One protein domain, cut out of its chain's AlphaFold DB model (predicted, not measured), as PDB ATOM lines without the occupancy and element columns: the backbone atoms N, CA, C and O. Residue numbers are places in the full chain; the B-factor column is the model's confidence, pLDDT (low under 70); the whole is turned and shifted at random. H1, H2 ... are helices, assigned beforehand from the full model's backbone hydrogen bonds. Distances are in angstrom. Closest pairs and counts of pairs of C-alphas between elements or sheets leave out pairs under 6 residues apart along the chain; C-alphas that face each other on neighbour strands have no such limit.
ATOM      1  N   SER A  33     111.034 198.738 175.809       65.88
ATOM      2  CA  SER A  33     109.954 197.871 176.283       65.88
ATOM      3  C   SER A  33     110.216 196.432 175.816       65.88
ATOM      4  O   SER A  33     110.850 196.190 174.786       65.88
ATOM      5  N   LEU A  34     109.772 195.422 176.569       64.88
ATOM      6  CA  LEU A  34     109.983 194.023 176.172       64.88
ATOM      7  C   LEU A  34     109.355 193.721 174.788       64.88
ATOM      8  O   LEU A  34     109.925 192.938 174.026       64.88
ATOM      9  N   GLN A  35     108.287 194.428 174.413       64.25
ATOM     10  CA  GLN A  35     107.737 194.475 173.054       64.25
ATOM     11  C   GLN A  35     108.767 194.947 172.015       64.25
ATOM     12  O   GLN A  35     108.957 194.291 170.992       64.25
ATOM     13  N   GLU A  36     109.465 196.051 172.279       71.94
ATOM     14  CA  GLU A  36     110.510 196.578 171.398       71.94
ATOM     15  C   GLU A  36     111.684 195.596 171.265       71.94
ATOM     16  O   GLU A  36     112.245 195.433 170.181       71.94
ATOM     17  N   ASN A  37     112.023 194.878 172.337       77.62
ATOM     18  CA  ASN A  37     113.059 193.846 172.303       77.62
ATOM     19  C   ASN A  37     112.651 192.630 171.454       77.62
ATOM     20  O   ASN A  37     113.453 192.156 170.648       77.62
ATOM     21  N   ILE A  38     111.412 192.144 171.598       76.12
ATOM     22  CA  ILE A  38     110.864 191.056 170.768       76.12
ATOM     23  C   ILE A  38     110.844 191.486 169.298       76.12
ATOM     24  O   ILE A  38     111.286 190.730 168.432       76.12
ATOM     25  N   TRP A  39     110.402 192.715 169.026       78.75
ATOM     26  CA  TRP A  39     110.369 193.282 167.684       78.75
ATOM     27  C   TRP A  39     111.756 193.360 167.046       78.75
ATOM     28  O   TRP A  39     111.962 192.815 165.963       78.75
ATOM     29  N   LYS A  40     112.729 193.983 167.727       83.62
ATOM     30  CA  LYS A  40     114.117 194.091 167.244       83.62
ATOM     31  C   LYS A  40     114.704 192.716 166.950       83.62
ATOM     32  O   LYS A  40     115.337 192.517 165.916       83.62
ATOM     33  N   GLN A  41     114.466 191.749 167.833       84.88
ATOM     34  CA  GLN A  41     114.952 190.388 167.646       84.88
ATOM     35  C   GLN A  41     114.302 189.705 166.433       84.88
ATOM     36  O   GLN A  41     115.011 189.135 165.605       84.88
ATOM     37  N   ALA A  42     112.981 189.804 166.279       83.44
ATOM     38  CA  ALA A  42     112.268 189.236 165.138       83.44
ATOM     39  C   ALA A  42     112.656 189.907 163.805       83.44
ATOM     40  O   ALA A  42     112.833 189.223 162.795       83.44
ATOM     41  N   TYR A  43     112.860 191.229 163.798       84.31
ATOM     42  CA  TYR A  43     113.303 191.979 162.621       84.31
ATOM     43  C   TYR A  43     114.718 191.579 162.192       84.31
ATOM     44  O   TYR A  43     114.951 191.281 161.020       84.31
ATOM     45  N   ARG A  44     115.656 191.475 163.143       86.25
ATOM     46  CA  ARG A  44     117.021 190.993 162.869       86.25
ATOM     47  C   ARG A  44     117.019 189.576 162.305       86.25
ATOM     48  O   ARG A  44     117.691 189.329 161.308       86.25
ATOM     49  N   ASN A  45     116.234 188.668 162.887       87.44
ATOM     50  CA  ASN A  45     116.090 187.307 162.364       87.44
ATOM     51  C   ASN A  45     115.543 187.312 160.926       87.44
ATOM     52  O   ASN A  45     116.090 186.638 160.054       87.44
ATOM     53  N   SER A  46     114.535 188.146 160.655       83.75
ATOM     54  CA  SER A  46     113.953 188.311 159.317       83.75
ATOM     55  C   SER A  46     114.980 188.827 158.301       83.75
ATOM     56  O   SER A  46     115.065 188.298 157.191       83.75
ATOM     57  N   LYS A  47     115.806 189.812 158.688       85.94
ATOM     58  CA  LYS A  47     116.895 190.365 157.862       85.94
ATOM     59  C   LYS A  47     117.977 189.327 157.564       85.94
ATOM     60  O   LYS A  47     118.475 189.280 156.444       85.94
ATOM     61  N   LEU A  48     118.295 188.460 158.529       86.31
ATOM     62  CA  LEU A  48     119.228 187.348 158.332       86.31
ATOM     63  C   LEU A  48     118.671 186.273 157.387       86.31
ATOM     64  O   LEU A  48     119.432 185.713 156.601       86.31
ATOM     65  N   LYS A  49     117.364 185.980 157.443       84.50
ATOM     66  CA  LYS A  49     116.738 184.968 156.575       84.50
ATOM     67  C   LYS A  49     116.561 185.444 155.135       84.50
ATOM     68  O   LYS A  49     116.834 184.682 154.214       84.50
ATOM     69  N   GLU A  50     116.100 186.680 154.927       81.94
ATOM     70  CA  GLU A  50     115.765 187.201 153.593       81.94
ATOM     71  C   GLU A  50     116.302 188.616 153.355       81.94
ATOM     72  O   GLU A  50     115.553 189.561 153.112       81.94
ATOM     73  N   LEU A  51     117.630 188.749 153.365       84.19
ATOM     74  CA  LEU A  51     118.329 190.031 153.249       84.19
ATOM     75  C   LEU A  51     117.848 190.894 152.068       84.19
ATOM     76  O   LEU A  51     117.449 192.037 152.264       84.19
ATOM     77  N   LYS A  52     117.805 190.335 150.850       80.19
ATOM     78  CA  LYS A  52     117.411 191.075 149.632       80.19
ATOM     79  C   LYS A  52     115.986 191.632 149.701       80.19
ATOM     80  O   LYS A  52     115.704 192.690 149.145       80.19
ATOM     81  N   LEU A  53     115.085 190.899 150.352       78.75
ATOM     82  CA  LEU A  53     113.699 191.308 150.533       78.75
ATOM     83  C   LEU A  53     113.615 192.466 151.533       78.75
ATOM     84  O   LEU A  53     112.945 193.463 151.265       78.75
ATOM     85  N   VAL A  54     114.307 192.336 152.665       81.56
ATOM     86  CA  VAL A  54     114.313 193.361 153.714       81.56
ATOM     87  C   VAL A  54     114.992 194.644 153.227       81.56
ATOM     88  O   VAL A  54     114.466 195.723 153.464       81.56
ATOM     89  N   GLU A  55     116.071 194.561 152.446       82.12
ATOM     90  CA  GLU A  55     116.705 195.735 151.824       82.12
ATOM     91  C   GLU A  55     115.783 196.452 150.825       82.12
ATOM     92  O   GLU A  55     115.766 197.683 150.752       82.12
ATOM     93  N   ALA A  56     115.008 195.703 150.032       76.12
ATOM     94  CA  ALA A  56     114.028 196.296 149.122       76.12
ATOM     95  C   ALA A  56     112.929 197.032 149.899       76.12
ATOM     96  O   ALA A  56     112.515 198.126 149.517       76.12
ATOM     97  N   PHE A  57     112.494 196.451 151.011       77.88
ATOM     98  CA  PHE A  57     111.540 197.061 151.923       77.88
ATOM     99  C   PHE A  57     112.090 198.312 152.617       77.88
ATOM    100  O   PHE A  57     111.413 199.335 152.632       77.88
ATOM    101  N   GLU A  58     113.329 198.284 153.111       83.12
ATOM    102  CA  GLU A  58     113.995 199.448 153.713       83.12
ATOM    103  C   GLU A  58     114.065 200.623 152.722       83.12
ATOM    104  O   GLU A  58     113.777 201.762 153.088       83.12
ATOM    105  N   LYS A  59     114.340 200.354 151.437       80.25
ATOM    106  CA  LYS A  59     114.308 201.378 150.374       80.25
ATOM    107  C   LYS A  59     112.915 201.966 150.148       80.25
ATOM    108  O   LYS A  59     112.802 203.167 149.903       80.25
ATOM    109  N   ILE A  60     111.867 201.145 150.232       73.06
ATOM    110  CA  ILE A  60     110.474 201.609 150.135       73.06
ATOM    111  C   ILE A  60     110.147 202.507 151.330       73.06
ATOM    112  O   ILE A  60     109.670 203.618 151.132       73.06
ATOM    113  N   ILE A  61     110.478 202.079 152.552       74.38
ATOM    114  CA  ILE A  61     110.264 202.879 153.765       74.38
ATOM    115  C   ILE A  61     110.959 204.236 153.675       74.38
ATOM    116  O   ILE A  61     110.338 205.257 153.961       74.38
ATOM    117  N   LEU A  62     112.226 204.259 153.257       76.56
ATOM    118  CA  LEU A  62     112.974 205.504 153.082       76.56
ATOM    119  C   LEU A  62     112.300 206.442 152.076       76.56
ATOM    120  O   LEU A  62     112.174 207.636 152.337       76.56
ATOM    121  N   SER A  63     111.835 205.894 150.952       73.12
ATOM    122  CA  SER A  63     111.179 206.668 149.893       73.12
ATOM    123  C   SER A  63     109.814 207.222 150.325       73.12
ATOM    124  O   SER A  63     109.404 208.280 149.856       73.12
ATOM    125  N   GLU A  64     109.119 206.514 151.215       68.62
ATOM    126  CA  GLU A  64     107.787 206.862 151.721       68.62
ATOM    127  C   GLU A  64     107.813 207.857 152.887       68.62
ATOM    128  O   GLU A  64     106.980 208.761 152.947       68.62
ATOM    129  N   LEU A  65     108.758 207.706 153.818       69.12
ATOM    130  CA  LEU A  65     108.851 208.554 155.011       69.12
ATOM    131  C   LEU A  65     109.696 209.818 154.787       69.12
ATOM    132  O   LEU A  65     109.474 210.821 155.468       69.12
ATOM    133  N   HIS A  66     110.635 209.800 153.834       66.38
ATOM    134  CA  HIS A  66     111.538 210.919 153.539       66.38
ATOM    135  C   HIS A  66     111.594 211.236 152.030       66.38
ATOM    136  O   HIS A  66     112.629 211.039 151.385       66.38
ATOM    137  N   PRO A  67     110.500 211.746 151.429       54.41
ATOM    138  CA  PRO A  67     110.470 212.073 150.007       54.41
ATOM    139  C   PRO A  67     111.463 213.205 149.683       54.41
ATOM    140  O   PRO A  67     111.201 214.373 149.962       54.41
ATOM    141  N   GLY A  68     112.608 212.855 149.085       55.09
ATOM    142  CA  GLY A  68     113.611 213.805 148.580       55.09
ATOM    143  C   GLY A  68     115.018 213.703 149.186       55.09
ATOM    144  O   GLY A  68     115.942 214.302 148.638       55.09
ATOM    145  N   VAL A  80     114.745 199.390 161.062       71.75
ATOM    146  CA  VAL A  80     113.355 199.859 160.969       71.75
ATOM    147  C   VAL A  80     112.647 199.608 162.297       71.75
ATOM    148  O   VAL A  80     112.452 198.472 162.740       71.75
ATOM    149  N   THR A  81     112.221 200.695 162.930       74.69
ATOM    150  CA  THR A  81     111.435 200.638 164.165       74.69
ATOM    151  C   THR A  81     110.004 200.168 163.897       74.69
ATOM    152  O   THR A  81     109.456 200.362 162.808       74.69
ATOM    153  N   SER A  82     109.361 199.577 164.909       68.56
ATOM    154  CA  SER A  82     107.949 199.167 164.831       68.56
ATOM    155  C   SER A  82     107.033 200.339 164.472       68.56
ATOM    156  O   SER A  82     106.102 200.186 163.686       68.56
ATOM    157  N   PHE A  83     107.354 201.531 164.976       67.19
ATOM    158  CA  PHE A  83     106.635 202.765 164.682       67.19
ATOM    159  C   PHE A  83     106.723 203.174 163.203       67.19
ATOM    160  O   PHE A  83     105.714 203.525 162.598       67.19
ATOM    161  N   GLN A  84     107.903 203.079 162.582       72.56
ATOM    162  CA  GLN A  84     108.069 203.383 161.153       72.56
ATOM    163  C   GLN A  84     107.303 202.392 160.268       72.56
ATOM    164  O   GLN A  84     106.633 202.803 159.322       72.56
ATOM    165  N   MET A  85     107.341 201.098 160.604       68.75
ATOM    166  CA  MET A  85     106.520 200.082 159.933       68.75
ATOM    167  C   MET A  85     105.021 200.412 160.057       68.75
ATOM    168  O   MET A  85     104.289 200.348 159.068       68.75
ATOM    169  N   GLN A  86     104.566 200.826 161.242       65.50
ATOM    170  CA  GLN A  86     103.175 201.211 161.485       65.50
ATOM    171  C   GLN A  86     102.743 202.408 160.626       65.50
ATOM    172  O   GLN A  86     101.668 202.375 160.030       65.50
ATOM    173  N   GLN A  87     103.584 203.441 160.523       64.94
ATOM    174  CA  GLN A  87     103.299 204.615 159.692       64.94
ATOM    175  C   GLN A  87     103.163 204.257 158.211       64.94
ATOM    176  O   GLN A  87     102.227 204.706 157.556       64.94
ATOM    177  N   VAL A  88     104.056 203.417 157.685       64.25
ATOM    178  CA  VAL A  88     104.026 203.006 156.271       64.25
ATOM    179  C   VAL A  88     102.769 202.200 155.956       64.25
ATOM    180  O   VAL A  88     102.112 202.447 154.944       64.25
ATOM    181  N   VAL A  89     102.382 201.280 156.841       59.81
ATOM    182  CA  VAL A  89     101.150 200.501 156.667       59.81
ATOM    183  C   VAL A  89      99.916 201.401 156.727       59.81
ATOM    184  O   VAL A  89      99.027 201.261 155.888       59.81
ATOM    185  N   GLN A  90      99.866 202.347 157.669       58.62
ATOM    186  CA  GLN A  90      98.746 203.279 157.795       58.62
ATOM    187  C   GLN A  90      98.621 204.193 156.567       58.62
ATOM    188  O   GLN A  90      97.535 204.316 156.004       58.62
ATOM    189  N   ASN A  91      99.740 204.730 156.073       62.56
ATOM    190  CA  ASN A  91      99.775 205.524 154.843       62.56
ATOM    191  C   ASN A  91      99.296 204.716 153.620       62.56
ATOM    192  O   ASN A  91      98.602 205.253 152.755       62.56
ATOM    193  N   GLY A  92      99.631 203.422 153.540       60.25
ATOM    194  CA  GLY A  92      99.144 202.522 152.489       60.25
ATOM    195  C   GLY A  92      97.630 202.278 152.552       60.25
ATOM    196  O   GLY A  92      96.955 202.297 151.518       60.25
ATOM    197  N   ILE A  93      97.077 202.115 153.759       54.78
ATOM    198  CA  ILE A  93      95.628 201.995 153.993       54.78
ATOM    199  C   ILE A  93      94.900 203.266 153.537       54.78
ATOM    200  O   ILE A  93      93.937 203.187 152.772       54.78
ATOM    201  N   GLU A 129      90.815 196.711 156.661       36.72
ATOM    202  CA  GLU A 129      92.102 197.298 156.274       36.72
ATOM    203  C   GLU A 129      93.155 196.957 157.337       36.72
ATOM    204  O   GLU A 129      92.838 196.864 158.522       36.72
ATOM    205  N   ALA A 130      94.396 196.710 156.913       40.81
ATOM    206  CA  ALA A 130      95.477 196.039 157.649       40.81
ATOM    207  C   ALA A 130      95.786 196.537 159.088       40.81
ATOM    208  O   ALA A 130      96.502 195.859 159.825       40.81
ATOM    209  N   ALA A 131      95.204 197.652 159.533       30.45
ATOM    210  CA  ALA A 131      95.212 198.135 160.912       30.45
ATOM    211  C   ALA A 131      94.583 197.147 161.919       30.45
ATOM    212  O   ALA A 131      95.036 197.077 163.058       30.45
ATOM    213  N   VAL A 132      93.599 196.329 161.512       40.47
ATOM    214  CA  VAL A 132      92.974 195.316 162.396       40.47
ATOM    215  C   VAL A 132      93.928 194.154 162.702       40.47
ATOM    216  O   VAL A 132      93.940 193.643 163.821       40.47
ATOM    217  N   LEU A 133      94.794 193.779 161.755       40.38
ATOM    218  CA  LEU A 133      95.834 192.769 161.990       40.38
ATOM    219  C   LEU A 133      96.929 193.311 162.921       40.38
ATOM    220  O   LEU A 133      97.377 192.598 163.816       40.38
ATOM    221  N   TRP A 134      97.303 194.585 162.786       43.38
ATOM    222  CA  TRP A 134      98.293 195.227 163.658       43.38
ATOM    223  C   TRP A 134      97.790 195.507 165.068       43.38
ATOM    224  O   TRP A 134      98.520 195.260 166.020       43.38
ATOM    225  N   ALA A 135      96.552 195.972 165.229       39.12
ATOM    226  CA  ALA A 135      95.962 196.172 166.549       39.12
ATOM    227  C   ALA A 135      95.863 194.844 167.315       39.12
ATOM    228  O   ALA A 135      96.189 194.796 168.494       39.12
ATOM    229  N   THR A 136      95.506 193.750 166.634       42.97
ATOM    230  CA  THR A 136      95.420 192.410 167.241       42.97
ATOM    231  C   THR A 136      96.795 191.880 167.657       42.97
ATOM    232  O   THR A 136      96.954 191.357 168.757       42.97
ATOM    233  N   VAL A 137      97.814 192.071 166.814       50.06
ATOM    234  CA  VAL A 137      99.189 191.636 167.082       50.06
ATOM    235  C   VAL A 137      99.849 192.499 168.167       50.06
ATOM    236  O   VAL A 137     100.434 191.949 169.091       50.06
ATOM    237  N   SER A 138      99.703 193.826 168.138       49.22
ATOM    238  CA  SER A 138     100.294 194.739 169.131       49.22
ATOM    239  C   SER A 138      99.607 194.683 170.500       49.22
ATOM    240  O   SER A 138     100.304 194.648 171.511       49.22
ATOM    241  N   LEU A 139      98.270 194.592 170.556       45.31
ATOM    242  CA  LEU A 139      97.544 194.388 171.822       45.31
ATOM    243  C   LEU A 139      97.826 193.002 172.413       45.31
ATOM    244  O   LEU A 139      97.960 192.863 173.629       45.31
ATOM    245  N   GLY A 140      97.966 191.985 171.554       48.50
ATOM    246  CA  GLY A 140      98.425 190.661 171.956       48.50
ATOM    247  C   GLY A 140      99.812 190.720 172.591       48.50
ATOM    248  O   GLY A 140     100.014 190.134 173.648       48.50
ATOM    249  N   ILE A 141     100.748 191.488 172.020       52.34
ATOM    250  CA  ILE A 141     102.085 191.649 172.602       52.34
ATOM    251  C   ILE A 141     102.015 192.283 173.977       52.34
ATOM    252  O   ILE A 141     102.650 191.743 174.863       52.34
ATOM    253  N   ASP A 142     101.288 193.374 174.202       44.47
ATOM    254  CA  ASP A 142     101.321 194.052 175.509       44.47
ATOM    255  C   ASP A 142     100.761 193.168 176.635       44.47
ATOM    256  O   ASP A 142     101.334 193.091 177.727       44.47
ATOM    257  N   VAL A 143      99.701 192.406 176.340       51.38
ATOM    258  CA  VAL A 143      99.143 191.398 177.255       51.38
ATOM    259  C   VAL A 143     100.135 190.254 177.495       51.38
ATOM    260  O   VAL A 143     100.368 189.873 178.643       51.38
ATOM    261  N   LEU A 144     100.772 189.738 176.439       52.28
ATOM    262  CA  LEU A 144     101.771 188.667 176.534       52.28
ATOM    263  C   LEU A 144     103.058 189.142 177.229       52.28
ATOM    264  O   LEU A 144     103.674 188.399 177.982       52.28
ATOM    265  N   THR A 145     103.451 190.394 177.030       53.34
ATOM    266  CA  THR A 145     104.686 191.021 177.520       53.34
ATOM    267  C   THR A 145     104.634 191.217 179.028       53.34
ATOM    268  O   THR A 145     105.603 190.894 179.717       53.34
ATOM    269  N   ASN A 146     103.492 191.649 179.567       54.78
ATOM    270  CA  ASN A 146     103.293 191.728 181.015       54.78
ATOM    271  C   ASN A 146     103.384 190.343 181.675       54.78
ATOM    272  O   ASN A 146     104.027 190.203 182.712       54.78
ATOM    273  N   GLN A 147     102.841 189.301 181.035       53.50
ATOM    274  CA  GLN A 147     102.945 187.929 181.540       53.50
ATOM    275  C   GLN A 147     104.358 187.342 181.411       53.50
ATOM    276  O   GLN A 147     104.799 186.633 182.308       53.50
ATOM    277  N   ILE A 148     105.093 187.660 180.341       56.31
ATOM    278  CA  ILE A 148     106.471 187.189 180.117       56.31
ATOM    279  C   ILE A 148     107.468 187.881 181.053       56.31
ATOM    280  O   ILE A 148     108.456 187.259 181.439       56.31
ATOM    281  N   THR A 149     107.228 189.140 181.435       57.56
ATOM    282  CA  THR A 149     108.121 189.894 182.336       57.56
ATOM    283  C   THR A 149     108.168 189.267 183.733       57.56
ATOM    284  O   THR A 149     109.241 189.190 184.323       57.56
ATOM    285  N   GLU A 150     107.042 188.728 184.216       56.75
ATOM    286  CA  GLU A 150     106.986 187.922 185.448       56.75
ATOM    287  C   GLU A 150     107.568 186.500 185.264       56.75
ATOM    288  O   GLU A 150     107.953 185.861 186.238       56.75
ATOM    289  N   ALA A 151     107.672 186.004 184.024       56.72
ATOM    290  CA  ALA A 151     107.949 184.600 183.695       56.72
ATOM    291  C   ALA A 151     109.416 184.251 183.388       56.72
ATOM    292  O   ALA A 151     109.703 183.095 183.061       56.72
ATOM    293  N   LEU A 152     110.341 185.219 183.405       59.84
ATOM    294  CA  LEU A 152     111.704 185.037 182.870       59.84
ATOM    295  C   LEU A 152     112.555 183.995 183.621       59.84
ATOM    296  O   LEU A 152     113.584 183.568 183.098       59.84
ATOM    297  N   GLU A 153     112.106 183.530 184.787       63.06
ATOM    298  CA  GLU A 153     112.762 182.479 185.575       63.06
ATOM    299  C   GLU A 153     112.191 181.067 185.308       63.06
ATOM    300  O   GLU A 153     112.798 180.066 185.690       63.06
ATOM    301  N   ASN A 154     111.052 180.952 184.611       70.88
ATOM    302  CA  ASN A 154     110.378 179.678 184.349       70.88
ATOM    303  C   ASN A 154     110.773 179.093 182.976       70.88
ATOM    304  O   ASN A 154     110.705 179.759 181.940       70.88
ATOM    305  N   ARG A 155     111.102 177.791 182.935       75.44
ATOM    306  CA  ARG A 155     111.394 177.035 181.701       75.44
ATOM    307  C   ARG A 155     110.285 177.168 180.651       75.44
ATOM    308  O   ARG A 155     110.594 177.242 179.462       75.44
ATOM    309  N   GLN A 156     109.017 177.200 181.067       73.94
ATOM    310  CA  GLN A 156     107.892 177.389 180.144       73.94
ATOM    311  C   GLN A 156     107.802 178.826 179.619       73.94
ATOM    312  O   GLN A 156     107.563 179.012 178.428       73.94
ATOM    313  N   GLY A 157     108.095 179.825 180.457       76.62
ATOM    314  CA  GLY A 157     108.167 181.232 180.051       76.62
ATOM    315  C   GLY A 157     109.239 181.481 178.984       76.62
ATOM    316  O   GLY A 157     108.998 182.186 178.003       76.62
ATOM    317  N   ILE A 158     110.395 180.819 179.102       81.88
ATOM    318  CA  ILE A 158     111.472 180.883 178.098       81.88
ATOM    319  C   ILE A 158     111.016 180.294 176.751       81.88
ATOM    320  O   ILE A 158     111.271 180.890 175.701       81.88
ATOM    321  N   GLN A 159     110.329 179.145 176.762       83.31
ATOM    322  CA  GLN A 159     109.802 178.538 175.532       83.31
ATOM    323  C   GLN A 159     108.700 179.396 174.910       83.31
ATOM    324  O   GLN A 159     108.718 179.622 173.701       83.31
ATOM    325  N   LEU A 160     107.784 179.935 175.715       81.19
ATOM    326  CA  LEU A 160     106.742 180.845 175.247       81.19
ATOM    327  C   LEU A 160     107.350 182.068 174.544       81.19
ATOM    328  O   LEU A 160     106.994 182.358 173.402       81.19
ATOM    329  N   LYS A 161     108.351 182.714 175.158       81.81
ATOM    330  CA  LYS A 161     109.073 183.848 174.560       81.81
ATOM    331  C   LYS A 161     109.695 183.491 173.207       81.81
ATOM    332  O   LYS A 161     109.592 184.272 172.263       81.81
ATOM    333  N   LYS A 162     110.322 182.315 173.092       86.06
ATOM    334  CA  LYS A 162     110.922 181.843 171.835       86.06
ATOM    335  C   LYS A 162     109.875 181.683 170.727       86.06
ATOM    336  O   LYS A 162     110.089 182.190 169.630       86.06
ATOM    337  N   ASN A 163     108.758 181.013 171.019       83.38
ATOM    338  CA  ASN A 163     107.687 180.788 170.041       83.38
ATOM    339  C   ASN A 163     107.017 182.101 169.616       83.38
ATOM    340  O   ASN A 163     106.679 182.268 168.449       83.38
ATOM    341  N   ILE A 164     106.884 183.059 170.538       79.56
ATOM    342  CA  ILE A 164     106.389 184.399 170.218       79.56
ATOM    343  C   ILE A 164     107.333 185.083 169.227       79.56
ATOM    344  O   ILE A 164     106.878 185.522 168.178       79.56
ATOM    345  N   ILE A 165     108.645 185.115 169.489       84.19
ATOM    346  CA  ILE A 165     109.623 185.711 168.557       84.19
ATOM    347  C   ILE A 165     109.534 185.067 167.163       84.19
ATOM    348  O   ILE A 165     109.582 185.778 166.161       84.19
ATOM    349  N   GLU A 166     109.371 183.744 167.088       86.12
ATOM    350  CA  GLU A 166     109.223 183.016 165.822       86.12
ATOM    351  C   GLU A 166     107.928 183.375 165.073       86.12
ATOM    352  O   GLU A 166     107.960 183.615 163.864       86.12
ATOM    353  N   LEU A 167     106.798 183.492 165.778       81.25
ATOM    354  CA  LEU A 167     105.540 183.970 165.200       81.25
ATOM    355  C   LEU A 167     105.688 185.397 164.650       81.25
ATOM    356  O   LEU A 167     105.291 185.671 163.517       81.25
ATOM    357  N   PHE A 168     106.314 186.289 165.422       79.12
ATOM    358  CA  PHE A 168     106.578 187.670 165.015       79.12
ATOM    359  C   PHE A 168     107.445 187.758 163.769       79.12
ATOM    360  O   PHE A 168     107.171 188.554 162.875       79.12
ATOM    361  N   GLU A 169     108.465 186.915 163.682       85.06
ATOM    362  CA  GLU A 169     109.333 186.831 162.519       85.06
ATOM    363  C   GLU A 169     108.562 186.412 161.255       85.06
ATOM    364  O   GLU A 169     108.708 187.020 160.192       85.06
ATOM    365  N   LYS A 170     107.697 185.395 161.359       82.06
ATOM    366  CA  LYS A 170     106.872 184.926 160.234       82.06
ATOM    367  C   LYS A 170     105.864 185.991 159.786       82.06
ATOM    368  O   LYS A 170     105.705 186.202 158.581       82.06
ATOM    369  N   LEU A 171     105.242 186.697 160.734       75.19
ATOM    370  CA  LEU A 171     104.332 187.818 160.463       75.19
ATOM    371  C   LEU A 171     105.050 188.989 159.779       75.19
ATOM    372  O   LEU A 171     104.564 189.505 158.772       75.19
ATOM    373  N   LEU A 172     106.235 189.353 160.269       77.62
ATOM    374  CA  LEU A 172     107.086 190.390 159.686       77.62
ATOM    375  C   LEU A 172     107.436 190.087 158.232       77.62
ATOM    376  O   LEU A 172     107.200 190.905 157.346       77.62
ATOM    377  N   LEU A 173     107.947 188.887 157.962       79.50
ATOM    378  CA  LEU A 173     108.293 188.465 156.607       79.50
ATOM    379  C   LEU A 173     107.076 188.422 155.676       79.50
ATOM    380  O   LEU A 173     107.216 188.623 154.471       79.50
ATOM    381  N   TYR A 174     105.880 188.138 156.189       76.50
ATOM    382  CA  TYR A 174     104.653 188.209 155.396       76.50
ATOM    383  C   TYR A 174     104.311 189.659 155.028       76.50
ATOM    384  O   TYR A 174     104.078 189.964 153.857       76.50
ATOM    385  N   GLN A 175     104.345 190.567 156.002       73.00
ATOM    386  CA  GLN A 175     104.024 191.982 155.805       73.00
ATOM    387  C   GLN A 175     105.028 192.684 154.894       73.00
ATOM    388  O   GLN A 175     104.620 193.378 153.968       73.00
ATOM    389  N   ILE A 176     106.325 192.444 155.093       76.19
ATOM    390  CA  ILE A 176     107.402 192.965 154.242       76.19
ATOM    391  C   ILE A 176     107.153 192.564 152.782       76.19
ATOM    392  O   ILE A 176     107.147 193.418 151.897       76.19
ATOM    393  N   ARG A 177     106.848 191.285 152.516       74.00
ATOM    394  CA  ARG A 177     106.524 190.821 151.155       74.00
ATOM    395  C   ARG A 177     105.260 191.463 150.601       74.00
ATOM    396  O   ARG A 177     105.245 191.826 149.428       74.00
ATOM    397  N   SER A 178     104.225 191.611 151.423       69.44
ATOM    398  CA  SER A 178     102.979 192.268 151.021       69.44
ATOM    399  C   SER A 178     103.221 193.723 150.605       69.44
ATOM    400  O   SER A 178     102.715 194.160 149.575       69.44
ATOM    401  N   ILE A 179     104.021 194.467 151.373       69.88
ATOM    402  CA  ILE A 179     104.335 195.878 151.105       69.88
ATOM    403  C   ILE A 179     105.200 196.007 149.846       69.88
ATOM    404  O   ILE A 179     104.916 196.833 148.979       69.88
ATOM    405  N   CYS A 180     106.208 195.145 149.690       69.31
ATOM    406  CA  CYS A 180     107.027 195.116 148.481       69.31
ATOM    407  C   CYS A 180     106.222 194.771 147.218       69.31
ATOM    408  O   CYS A 180     106.489 195.341 146.160       69.31
ATOM    409  N   LEU A 181     105.232 193.873 147.314       63.69
ATOM    410  CA  LEU A 181     104.318 193.573 146.207       63.69
ATOM    411  C   LEU A 181     103.443 194.767 145.829       63.69
ATOM    412  O   LEU A 181     103.184 194.982 144.647       63.69
ATOM    413  N   TYR A 182     102.985 195.528 146.818       58.72
ATOM    414  CA  TYR A 182     102.115 196.677 146.597       58.72
ATOM    415  C   TYR A 182     102.857 197.833 145.901       58.72
ATOM    416  O   TYR A 182     102.364 198.399 144.928       58.72
ATOM    417  N   HIS A 183     104.099 198.123 146.304       56.06
ATOM    418  CA  HIS A 183     104.929 199.213 145.754       56.06
ATOM    419  C   HIS A 183     105.677 198.864 144.447       56.06
ATOM    420  O   HIS A 183     106.696 199.472 144.102       56.06
ATOM    421  N   ARG A 184     105.164 197.897 143.671       54.75
ATOM    422  CA  ARG A 184     105.831 197.279 142.508       54.75
ATOM    423  C   ARG A 184     106.346 198.260 141.445       54.75
ATOM    424  O   ARG A 184     107.340 197.948 140.797       54.75
ATOM    425  N   ASN A 185     105.747 199.444 141.286       51.47
ATOM    426  CA  ASN A 185     106.208 200.452 140.316       51.47
ATOM    427  C   ASN A 185     107.508 201.173 140.729       51.47
ATOM    428  O   ASN A 185     108.273 201.566 139.855       51.47
ATOM    429  N   GLN A 186     107.797 201.311 142.028       51.84
ATOM    430  CA  GLN A 186     109.046 201.917 142.528       51.84
ATOM    431  C   GLN A 186     110.177 200.891 142.691       51.84
ATOM    432  O   GLN A 186     111.353 201.244 142.677       51.84
ATOM    433  N   ALA A 187     109.834 199.610 142.807       43.81
ATOM    434  CA  ALA A 187     110.782 198.526 143.057       43.81
ATOM    435  C   ALA A 187     110.968 197.578 141.846       43.81
ATOM    436  O   ALA A 187     111.640 196.551 141.938       43.81
ATOM    437  N   ALA A 188     110.422 197.933 140.679       50.72
ATOM    438  CA  ALA A 188     110.330 197.085 139.486       50.72
ATOM    439  C   ALA A 188     111.659 196.464 138.999       50.72
ATOM    440  O   ALA A 188     111.646 195.380 138.414       50.72
ATOM    441  N   THR A 189     112.802 197.117 139.240       51.34
ATOM    442  CA  THR A 189     114.123 196.670 138.762       51.34
ATOM    443  C   THR A 189     114.732 195.546 139.607       51.34
ATOM    444  O   THR A 189     115.534 194.773 139.099       51.34
ATOM    445  N   VAL A 190     114.351 195.431 140.886       49.16
ATOM    446  CA  VAL A 190     114.936 194.465 141.842       49.16
ATOM    447  C   VAL A 190     114.077 193.197 141.965       49.16
ATOM    448  O   VAL A 190     114.581 192.125 142.287       49.16
ATOM    449  N   LEU A 191     112.770 193.300 141.703       47.91
ATOM    450  CA  LEU A 191     111.785 192.329 142.193       47.91
ATOM    451  C   LEU A 191     111.421 191.191 141.225       47.91
ATOM    452  O   LEU A 191     110.748 190.255 141.647       47.91
ATOM    453  N   ARG A 192     111.824 191.237 139.948       53.28
ATOM    454  CA  ARG A 192     111.280 190.323 138.921       53.28
ATOM    455  C   ARG A 192     111.555 188.835 139.196       53.28
ATOM    456  O   ARG A 192     110.644 188.037 139.014       53.28
ATOM    457  N   ASP A 193     112.739 188.493 139.705       47.88
ATOM    458  CA  ASP A 193     113.146 187.096 139.949       47.88
ATOM    459  C   ASP A 193     112.876 186.608 141.384       47.88
ATOM    460  O   ASP A 193     112.845 185.408 141.639       47.88
ATOM    461  N   VAL A 194     112.654 187.521 142.337       50.94
ATOM    462  CA  VAL A 194     112.432 187.183 143.759       50.94
ATOM    463  C   VAL A 194     110.941 186.990 144.079       50.94
ATOM    464  O   VAL A 194     110.596 186.274 145.017       50.94
ATOM    465  N   PHE A 195     110.040 187.610 143.304       51.22
ATOM    466  CA  PHE A 195     108.611 187.730 143.640       51.22
ATOM    467  C   PHE A 195     107.663 186.772 142.909       51.22
ATOM    468  O   PHE A 195     106.460 186.839 143.140       51.22
ATOM    469  N   LEU A 196     108.176 185.846 142.096       49.59
ATOM    470  CA  LEU A 196     107.387 184.779 141.452       49.59
ATOM    471  C   LEU A 196     107.076 183.582 142.375       49.59
ATOM    472  O   LEU A 196     106.692 182.515 141.908       49.59
ATOM    473  N   ILE A 197     107.240 183.729 143.693       51.25
ATOM    474  CA  ILE A 197     106.890 182.677 144.654       51.25
ATOM    475  C   ILE A 197     105.451 182.903 145.126       51.25
ATOM    476  O   ILE A 197     105.213 183.515 146.171       51.25
ATOM    477  N   ASP A 198     104.506 182.363 144.358       55.00
ATOM    478  CA  ASP A 198     103.058 182.360 144.621       55.00
ATOM    479  C   ASP A 198     102.613 181.372 145.728       55.00
ATOM    480  O   ASP A 198     101.432 181.058 145.866       55.00
ATOM    481  N   ASN A 199     103.513 180.927 146.612       63.53
ATOM    482  CA  ASN A 199     103.172 180.025 147.724       63.53
ATOM    483  C   ASN A 199     102.689 180.783 148.976       63.53
ATOM    484  O   ASN A 199     103.136 180.537 150.099       63.53
ATOM    485  N   TRP A 200     101.764 181.728 148.804       65.44
ATOM    486  CA  TRP A 200     101.160 182.464 149.924       65.44
ATOM    487  C   TRP A 200     100.421 181.540 150.899       65.44
ATOM    488  O   TRP A 200     100.475 181.760 152.107       65.44
ATOM    489  N   ALA A 201      99.813 180.465 150.388       64.62
ATOM    490  CA  ALA A 201      99.155 179.442 151.200       64.62
ATOM    491  C   ALA A 201     100.128 178.715 152.148       64.62
ATOM    492  O   ALA A 201      99.801 178.469 153.306       64.62
ATOM    493  N   GLU A 202     101.346 178.420 151.687       69.50
ATOM    494  CA  GLU A 202     102.387 177.771 152.494       69.50
ATOM    495  C   GLU A 202     102.874 178.697 153.615       69.50
ATOM    496  O   GLU A 202     102.936 178.301 154.776       69.50
ATOM    497  N   LYS A 203     103.123 179.972 153.289       69.06
ATOM    498  CA  LYS A 203     103.529 180.991 154.272       69.06
ATOM    499  C   LYS A 203     102.451 181.247 155.323       69.06
ATOM    500  O   LYS A 203     102.776 181.453 156.488       69.06
ATOM    501  N   LEU A 204     101.181 181.221 154.924       66.50
ATOM    502  CA  LEU A 204     100.060 181.367 155.845       66.50
ATOM    503  C   LEU A 204      99.921 180.140 156.761       66.50
ATOM    504  O   LEU A 204      99.701 180.297 157.957       66.50
ATOM    505  N   SER A 205     100.140 178.930 156.232       73.19
ATOM    506  CA  SER A 205     100.182 177.699 157.034       73.19
ATOM    507  C   SER A 205     101.343 177.693 158.036       73.19
ATOM    508  O   SER A 205     101.188 177.233 159.165       73.19
ATOM    509  N   ASP A 206     102.500 178.241 157.664       77.75
ATOM    510  CA  ASP A 206     103.631 178.432 158.576       77.75
ATOM    511  C   ASP A 206     103.308 179.391 159.729       77.75
ATOM    512  O   ASP A 206     103.710 179.136 160.867       77.75
ATOM    513  N   ILE A 207     102.569 180.472 159.455       73.69
ATOM    514  CA  ILE A 207     102.081 181.395 160.490       73.69
ATOM    515  C   ILE A 207     101.086 180.679 161.403       73.69
ATOM    516  O   ILE A 207     101.225 180.752 162.619       73.69
ATOM    517  N   GLU A 208     100.141 179.926 160.839       72.00
ATOM    518  CA  GLU A 208      99.154 179.164 161.608       72.00
ATOM    519  C   GLU A 208      99.821 178.117 162.521       72.00
ATOM    520  O   GLU A 208      99.440 177.943 163.679       72.00
ATOM    521  N   LYS A 209     100.872 177.436 162.044       79.38
ATOM    522  CA  LYS A 209     101.675 176.521 162.872       79.38
ATOM    523  C   LYS A 209     102.385 177.254 164.011       79.38
ATOM    524  O   LYS A 209     102.385 176.758 165.135       79.38
ATOM    525  N   ALA A 210     102.988 178.411 163.735       76.69
ATOM    526  CA  ALA A 210     103.652 179.216 164.757       76.69
ATOM    527  C   ALA A 210     102.652 179.753 165.800       76.69
ATOM    528  O   ALA A 210     102.941 179.732 166.996       76.69
ATOM    529  N   GLU A 211     101.451 180.150 165.371       75.38
ATOM    530  CA  GLU A 211     100.364 180.591 166.248       75.38
ATOM    531  C   GLU A 211      99.912 179.469 167.187       75.38
ATOM    532  O   GLU A 211      99.859 179.667 168.402       75.38
ATOM    533  N   ARG A 212      99.676 178.263 166.653       74.75
ATOM    534  CA  ARG A 212      99.318 177.088 167.467       74.75
ATOM    535  C   ARG A 212     100.390 176.753 168.501       74.75
ATOM    536  O   ARG A 212     100.055 176.394 169.628       74.75
ATOM    537  N   SER A 213     101.669 176.894 168.154       78.38
ATOM    538  CA  SER A 213     102.766 176.703 169.110       78.38
ATOM    539  C   SER A 213     102.713 177.727 170.248       78.38
ATOM    540  O   SER A 213     102.865 177.353 171.409       78.38
ATOM    541  N   VAL A 214     102.453 179.005 169.950       74.31
ATOM    542  CA  VAL A 214     102.285 180.044 170.983       74.31
ATOM    543  C   VAL A 214     101.084 179.741 171.878       74.31
ATOM    544  O   VAL A 214     101.235 179.762 173.099       74.31
ATOM    545  N   GLN A 215      99.930 179.409 171.295       70.56
ATOM    546  CA  GLN A 215      98.721 179.048 172.045       70.56
ATOM    547  C   GLN A 215      98.977 177.865 172.986       70.56
ATOM    548  O   GLN A 215      98.694 177.953 174.179       70.56
ATOM    549  N   TYR A 216      99.611 176.802 172.485       79.12
ATOM    550  CA  TYR A 216      99.962 175.627 173.278       79.12
ATOM    551  C   TYR A 216     100.837 175.975 174.492       79.12
ATOM    552  O   TYR A 216     100.519 175.605 175.623       79.12
ATOM    553  N   TYR A 217     101.934 176.712 174.290       74.00
ATOM    554  CA  TYR A 217     102.817 177.082 175.401       74.00
ATOM    555  C   TYR A 217     102.166 178.083 176.361       74.00
ATOM    556  O   TYR A 217     102.479 178.063 177.551       74.00
ATOM    557  N   MET A 218     101.250 178.922 175.875       72.00
ATOM    558  CA  MET A 218     100.493 179.858 176.700       72.00
ATOM    559  C   MET A 218      99.509 179.132 177.621       72.00
ATOM    560  O   MET A 218      99.456 179.439 178.808       72.00
ATOM    561  N   GLU A 219      98.764 178.148 177.113       74.75
ATOM    562  CA  GLU A 219      97.848 177.339 177.926       74.75
ATOM    563  C   GLU A 219      98.592 176.558 179.012       74.75
ATOM    564  O   GLU A 219      98.171 176.547 180.170       74.75
ATOM    565  N   GLN A 220      99.734 175.960 178.663       75.44
ATOM    566  CA  GLN A 220     100.570 175.237 179.624       75.44
ATOM    567  C   GLN A 220     101.115 176.168 180.713       75.44
ATOM    568  O   GLN A 220     100.973 175.869 181.902       75.44
ATOM    569  N   TYR A 221     101.661 177.320 180.314       73.94
ATOM    570  CA  TYR A 221     102.185 178.318 181.242       73.94
ATOM    571  C   TYR A 221     101.092 178.844 182.180       73.94
ATOM    572  O   TYR A 221     101.259 178.827 183.400       73.94
ATOM    573  N   ASN A 222      99.943 179.241 181.625       73.81
ATOM    574  CA  ASN A 222      98.828 179.786 182.396       73.81
ATOM    575  C   ASN A 222      98.236 178.757 183.364       73.81
ATOM    576  O   ASN A 222      97.921 179.104 184.503       73.81
ATOM    577  N   SER A 223      98.112 177.492 182.946       74.88
ATOM    578  CA  SER A 223      97.607 176.426 183.815       74.88
ATOM    579  C   SER A 223      98.534 176.180 185.005       74.88
ATOM    580  O   SER A 223      98.052 176.050 186.129       74.88
ATOM    581  N   GLN A 224      99.851 176.116 184.786       69.31
ATOM    582  CA  GLN A 224     100.812 175.855 185.863       69.31
ATOM    583  C   GLN A 224     100.933 177.036 186.825       69.31
ATOM    584  O   GLN A 224     100.882 176.857 188.040       69.31
ATOM    585  N   GLU A 225     101.047 178.250 186.294       71.81
ATOM    586  CA  GLU A 225     101.209 179.453 187.108       71.81
ATOM    587  C   GLU A 225      99.955 179.746 187.945       71.81
ATOM    588  O   GLU A 225     100.051 180.082 189.128       71.81
ATOM    589  N   SER A 226      98.761 179.553 187.369       67.38
ATOM    590  CA  SER A 226      97.503 179.700 188.107       67.38
ATOM    591  C   SER A 226      97.386 178.686 189.247       67.38
ATOM    592  O   SER A 226      96.860 179.034 190.306       67.38
ATOM    593  N   GLN A 227      97.866 177.453 189.056       78.25
ATOM    594  CA  GLN A 227      97.882 176.434 190.108       78.25
ATOM    595  C   GLN A 227      98.880 176.790 191.210       78.25
ATOM    596  O   GLN A 227      98.504 176.809 192.376       78.25
ATOM    597  N   LEU A 228     100.109 177.180 190.861       82.25
ATOM    598  CA  LEU A 228     101.136 177.564 191.836       82.25
ATOM    599  C   LEU A 228     100.711 178.756 192.701       82.25
ATOM    600  O   LEU A 228     100.890 178.741 193.923       82.25
ATOM    601  N   LYS A 229     100.119 179.789 192.086       80.81
ATOM    602  CA  LYS A 229      99.579 180.943 192.818       80.81
ATOM    603  C   LYS A 229      98.435 180.524 193.744       80.81
ATOM    604  O   LYS A 229      98.401 180.972 194.891       80.81
ATOM    605  N   MET A 230      97.543 179.643 193.289       77.50
ATOM    606  CA  MET A 230      96.453 179.119 194.117       77.50
ATOM    607  C   MET A 230      96.975 178.285 195.292       77.50
ATOM    608  O   MET A 230      96.562 178.513 196.427       77.50
ATOM    609  N   ASP A 231      97.936 177.392 195.060       88.31
ATOM    610  CA  ASP A 231      98.548 176.562 196.098       88.31
ATOM    611  C   ASP A 231      99.258 177.422 197.145       88.31
ATOM    612  O   ASP A 231      99.113 177.202 198.347       88.31
ATOM    613  N   LYS A 232      99.982 178.462 196.717       90.69
ATOM    614  CA  LYS A 232     100.628 179.411 197.630       90.69
ATOM    615  C   LYS A 232      99.610 180.163 198.482       90.69
ATOM    616  O   LYS A 232      99.816 180.300 199.689       90.69
ATOM    617  N   LEU A 233      98.518 180.638 197.882       90.00
ATOM    618  CA  LEU A 233      97.433 181.289 198.617       90.00
ATOM    619  C   LEU A 233      96.786 180.325 199.615       90.00
ATOM    620  O   LEU A 233      96.614 180.691 200.775       90.00
ATOM    621  N   ASN A 234      96.509 179.090 199.200       94.00
ATOM    622  CA  ASN A 234      95.898 178.073 200.047       94.00
ATOM    623  C   ASN A 234      96.808 177.689 201.227       94.00
ATOM    624  O   ASN A 234      96.367 177.668 202.371       94.00
ATOM    625  N   ASN A 235      98.104 177.493 200.978       94.44
ATOM    626  CA  ASN A 235      99.095 177.218 202.020       94.44
ATOM    627  C   ASN A 235      99.231 178.386 203.005       94.44
ATOM    628  O   ASN A 235      99.325 178.177 204.214       94.44
ATOM    629  N   THR A 236      99.197 179.625 202.506       93.88
ATOM    630  CA  THR A 236      99.237 180.824 203.356       93.88
ATOM    631  C   THR A 236      97.969 180.933 204.203       93.88
ATOM    632  O   THR A 236      98.052 181.200 205.400       93.88
ATOM    633  N   ALA A 237      96.798 180.672 203.616       94.06
ATOM    634  CA  ALA A 237      95.528 180.651 204.329       94.06
ATOM    635  C   ALA A 237      95.506 179.564 205.413       94.06
ATOM    636  O   ALA A 237      95.134 179.849 206.550       94.06
ATOM    637  N   ALA A 238      95.986 178.355 205.107       94.31
ATOM    638  CA  ALA A 238      96.114 177.268 206.074       94.31
ATOM    639  C   ALA A 238      97.069 177.631 207.225       94.31
ATOM    640  O   ALA A 238      96.755 177.381 208.388       94.31
ATOM    641  N   ALA A 239      98.201 178.278 206.928       94.25
ATOM    642  CA  ALA A 239      99.142 178.746 207.946       94.25
ATOM    643  C   ALA A 239      98.537 179.837 208.848       94.25
ATOM    644  O   ALA A 239      98.704 179.787 210.069       94.25
ATOM    645  N   LEU A 240      97.793 180.793 208.274       92.88
ATOM    646  CA  LEU A 240      97.037 181.781 209.052       92.88
ATOM    647  C   LEU A 240      95.951 181.120 209.907       92.88
ATOM    648  O   LEU A 240      95.755 181.496 211.059       92.88
ATOM    649  N   GLN A 241      95.243 180.130 209.367       94.06
ATOM    650  CA  GLN A 241      94.202 179.424 210.103       94.06
ATOM    651  C   GLN A 241      94.788 178.635 211.283       94.06
ATOM    652  O   GLN A 241      94.223 178.661 212.376       94.06
ATOM    653  N   ALA A 242      95.942 177.990 211.097       93.56
ATOM    654  CA  ALA A 242      96.648 177.285 212.163       93.56
ATOM    655  C   ALA A 242      97.142 178.241 213.262       93.56
ATOM    656  O   ALA A 242      96.988 177.945 214.448       93.56
ATOM    657  N   SER A 243      97.689 179.407 212.897       93.88
ATOM    658  CA  SER A 243      98.151 180.388 213.886       93.88
ATOM    659  C   SER A 243      96.995 180.997 214.684       93.88
ATOM    660  O   SER A 243      97.093 181.098 215.906       93.88
ATOM    661  N   LEU A 244      95.870 181.311 214.033       93.81
ATOM    662  CA  LEU A 244      94.644 181.737 214.712       93.81
ATOM    663  C   LEU A 244      94.100 180.649 215.644       93.81
ATOM    664  O   LEU A 244      93.679 180.960 216.757       93.81
ATOM    665  N   GLY A 245      94.159 179.380 215.226       93.19
ATOM    666  CA  GLY A 245      93.801 178.238 216.068       93.19
ATOM    667  C   GLY A 245      94.659 178.148 217.333       93.19
ATOM    668  O   GLY A 245      94.120 178.003 218.429       93.19
ATOM    669  N   ASN A 246      95.978 178.316 217.200       93.12
ATOM    670  CA  ASN A 246      96.903 178.311 218.336       93.12
ATOM    671  C   ASN A 246      96.648 179.482 219.297       93.12
ATOM    672  O   ASN A 246      96.602 179.278 220.508       93.12
ATOM    673  N   ILE A 247      96.423 180.692 218.774       93.56
ATOM    674  CA  ILE A 247      96.104 181.872 219.595       93.56
ATOM    675  C   ILE A 247      94.788 181.661 220.351       93.56
ATOM    676  O   ILE A 247      94.703 181.959 221.540       93.56
ATOM    677  N   TYR A 248      93.762 181.124 219.685       88.88
ATOM    678  CA  TYR A 248      92.481 180.843 220.327       88.88
ATOM    679  C   TYR A 248      92.618 179.813 221.457       88.88
ATOM    680  O   TYR A 248      92.051 180.008 222.533       88.88
ATOM    681  N   ALA A 249      93.394 178.747 221.236       89.12
ATOM    682  CA  ALA A 249      93.670 177.735 222.252       89.12
ATOM    683  C   ALA A 249      94.413 178.315 223.469       89.12
ATOM    684  O   ALA A 249      94.047 178.000 224.601       89.12
ATOM    685  N   GLU A 250      95.388 179.202 223.246       90.44
ATOM    686  CA  GLU A 250      96.136 179.881 224.314       90.44
ATOM    687  C   GLU A 250      95.251 180.851 225.114       90.44
ATOM    688  O   GLU A 250      95.271 180.861 226.342       90.44
ATOM    689  N   ILE A 251      94.398 181.630 224.441       88.06
ATOM    690  CA  ILE A 251      93.451 182.529 225.121       88.06
ATOM    691  C   ILE A 251      92.461 181.723 225.970       88.06
ATOM    692  O   ILE A 251      92.151 182.108 227.097       88.06
ATOM    693  N   GLN A 252      91.966 180.594 225.458       89.00
ATOM    694  CA  GLN A 252      91.069 179.709 226.202       89.00
ATOM    695  C   GLN A 252      91.751 179.063 227.412       89.00
ATOM    696  O   GLN A 252      91.155 179.022 228.492       89.00
ATOM    697  N   SER A 253      92.985 178.569 227.263       82.62
ATOM    698  CA  SER A 253      93.735 177.984 228.378       82.62
ATOM    699  C   SER A 253      94.003 179.043 229.453       82.62
ATOM    700  O   SER A 253      93.730 178.802 230.631       82.62
ATOM    701  N   GLN A 254      94.413 180.250 229.051       82.94
ATOM    702  CA  GLN A 254      94.669 181.368 229.952       82.94
ATOM    703  C   GLN A 254      93.398 181.844 230.667       82.94
ATOM    704  O   GLN A 254      93.425 182.036 231.884       82.94
ATOM    705  N   ALA A 255      92.274 181.975 229.953       79.50
ATOM    706  CA  ALA A 255      90.988 182.334 230.548       79.50
ATOM    707  C   ALA A 255      90.563 181.301 231.602       79.50
ATOM    708  O   ALA A 255      90.187 181.671 232.712       79.50
ATOM    709  N   LYS A 256      90.713 180.005 231.300       79.31
ATOM    710  CA  LYS A 256      90.369 178.917 232.223       79.31
ATOM    711  C   LYS A 256      91.259 178.899 233.469       79.31
ATOM    712  O   LYS A 256      90.757 178.656 234.566       79.31
ATOM    713  N   HIS A 257      92.554 179.182 233.321       72.81
ATOM    714  CA  HIS A 257      93.468 179.322 234.457       72.81
ATOM    715  C   HIS A 257      93.121 180.536 235.325       72.81
ATOM    716  O   HIS A 257      93.098 180.411 236.544       72.81
ATOM    717  N   GLN A 258      92.787 181.682 234.725       70.00
ATOM    718  CA  GLN A 258      92.404 182.877 235.479       70.00
ATOM    719  C   GLN A 258      91.098 182.694 236.252       70.00
ATOM    720  O   GLN A 258      91.039 183.082 237.416       70.00
ATOM    721  N   THR A 259      90.066 182.088 235.653       68.50
ATOM    722  CA  THR A 259      88.799 181.849 236.364       68.50
ATOM    723  C   THR A 259      89.003 180.893 237.532       68.50
ATOM    724  O   THR A 259      88.533 181.174 238.628       68.50
ATOM    725  N   LYS A 260      89.775 179.818 237.326       72.94
ATOM    726  CA  LYS A 260      90.037 178.832 238.373       72.94
ATOM    727  C   LYS A 260      90.839 179.416 239.537       72.94
ATOM    728  O   LYS A 260      90.433 179.249 240.675       72.94
ATOM    729  N   THR A 261      91.905 180.172 239.265       69.75
ATOM    730  CA  THR A 261      92.674 180.839 240.329       69.75
ATOM    731  C   THR A 261      91.831 181.878 241.067       69.75
ATOM    732  O   THR A 261      91.949 182.008 242.277       69.75
ATOM    733  N   GLN A 262      90.950 182.602 240.371       67.19
ATOM    734  CA  GLN A 262      90.115 183.625 241.002       67.19
ATOM    735  C   GLN A 262      88.968 183.031 241.837       67.19
ATOM    736  O   GLN A 262      88.579 183.629 242.842       67.19
ATOM    737  N   GLU A 263      88.415 181.884 241.433       68.50
ATOM    738  CA  GLU A 263      87.480 181.099 242.248       68.50
ATOM    739  C   GLU A 263      88.198 180.505 243.464       68.50
ATOM    740  O   GLU A 263      87.764 180.748 244.588       68.50
ATOM    741  N   ASP A 264      89.354 179.865 243.263       73.50
ATOM    742  CA  ASP A 264      90.164 179.300 244.346       73.50
ATOM    743  C   ASP A 264      90.593 180.389 245.353       73.50
ATOM    744  O   ASP A 264      90.508 180.184 246.562       73.50
ATOM    745  N   ASP A 265      90.981 181.585 244.896       76.12
ATOM    746  CA  ASP A 265      91.358 182.708 245.764       76.12
ATOM    747  C   ASP A 265      90.176 183.239 246.588       76.12
ATOM    748  O   ASP A 265      90.337 183.574 247.769       76.12
ATOM    749  N   LYS A 266      88.979 183.315 245.988       72.81
ATOM    750  CA  LYS A 266      87.749 183.717 246.688       72.81
ATOM    751  C   LYS A 266      87.328 182.670 247.713       72.81
ATOM    752  O   LYS A 266      86.965 183.041 248.831       72.81
ATOM    753  N   ASP A 267      87.431 181.392 247.373       72.69
ATOM    754  CA  ASP A 267      87.120 180.284 248.273       72.69
ATOM    755  C   ASP A 267      88.109 180.238 249.442       72.69
ATOM    756  O   ASP A 267      87.708 180.147 250.603       72.69
ATOM    757  N   GLN A 268      89.404 180.416 249.172       73.19
ATOM    758  CA  GLN A 268      90.437 180.527 250.203       73.19
ATOM    759  C   GLN A 268      90.222 181.746 251.108       73.19
ATOM    760  O   GLN A 268      90.446 181.666 252.317       73.19
ATOM    761  N   GLN A 269      89.767 182.872 250.556       76.25
ATOM    762  CA  GLN A 269      89.409 184.042 251.354       76.25
ATOM    763  C   GLN A 269      88.195 183.768 252.252       76.25
ATOM    764  O   GLN A 269      88.238 184.084 253.439       76.25
ATOM    765  N   CYS A 270      87.158 183.118 251.721       68.38
ATOM    766  CA  CYS A 270      85.987 182.706 252.492       68.38
ATOM    767  C   CYS A 270      86.366 181.756 253.639       68.38
ATOM    768  O   CYS A 270      85.915 181.938 254.771       68.38
ATOM    769  N   LEU A 271      87.249 180.787 253.378       66.38
ATOM    770  CA  LEU A 271      87.762 179.881 254.405       66.38
ATOM    771  C   LEU A 271      88.513 180.646 255.502       66.38
ATOM    772  O   LEU A 271      88.251 180.417 256.681       66.38
TER     773      LEU A 271
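AT A GLANCE: This is residues 33 to 68, 80 to 93 and 129 to 271 of the 379 residues of the protein "Vegetative incompatibility protein HET-E-1" of Ceratocystis fimbriata f. sp. platani (UniProt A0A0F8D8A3). A small body of helices is joined to one very long helix, H6, which packs on H5 with residues 203 to 221 and sticks out beyond the body as a free arm, residues 226 to 271. In the body, H1 and H2 pack across H5, and H3 packs on H2. The printed part has 193 residues with six named helices, H1 to H6 in order, and no named strand: all helix. The whole is extended, with a radius of gyration of the C-alphas of 31.5 A and spans of 120 by 35 by 27 A.

HOW THE PARTS SIT: H1, residues 34 to 49, touches residues 165 to 173 of the hub H5, residues 155 to 182, at a steep tilt of 59 degrees; the closest C-alphas, Ala 42 and Glu 169, are 4.6 A apart. H2, residues 51 to 65, touches residues 176 to 180 of H5, closest at C-alphas 57 and 180, 6.0 A. H3, residues 82 to 93, touches residues 61 to 65 of H2, closest at C-alphas 88 and 61, 6.7 A. H4, residues 131 to 150, touches residues 34 to 35 of H1, closest at C-alphas 145 and 34, 6.2 A. H6, residues 200 to 271, forms a helical hairpin with H5, opposite ways at a shallow tilt of 33 degrees, only just short of steep; C-alphas 210 and 167 are closest, 5.1 A. H6 is apart from H1, H2 and H3. Every O i to N i+4 pair is within hydrogen-bond range in H1, H2, H3, H5 and H6, and 15 of 16 in H4.

IN THESE COORDINATES: H1 begins at C-alpha 34 (109.983, 194.023, 176.172). H4 measures 29.1 A, H5 41.3 A and H6 105.4 A, ending at C-alpha 271 (87.762, 179.881, 254.405).

THE WHOLE: The body without residues 226 to 271 spans 53 by 31 by 28 A. Cuts leave gaps of 18.7 A between C-alphas 68 and 80 and 6.3 A between C-alphas 93 and 129. The link from H5 to H6, 17 residues, is long. Mean pLDDT of the printed part is 71.1, with residues 129 to 153 and 178 to 204 among those under 70.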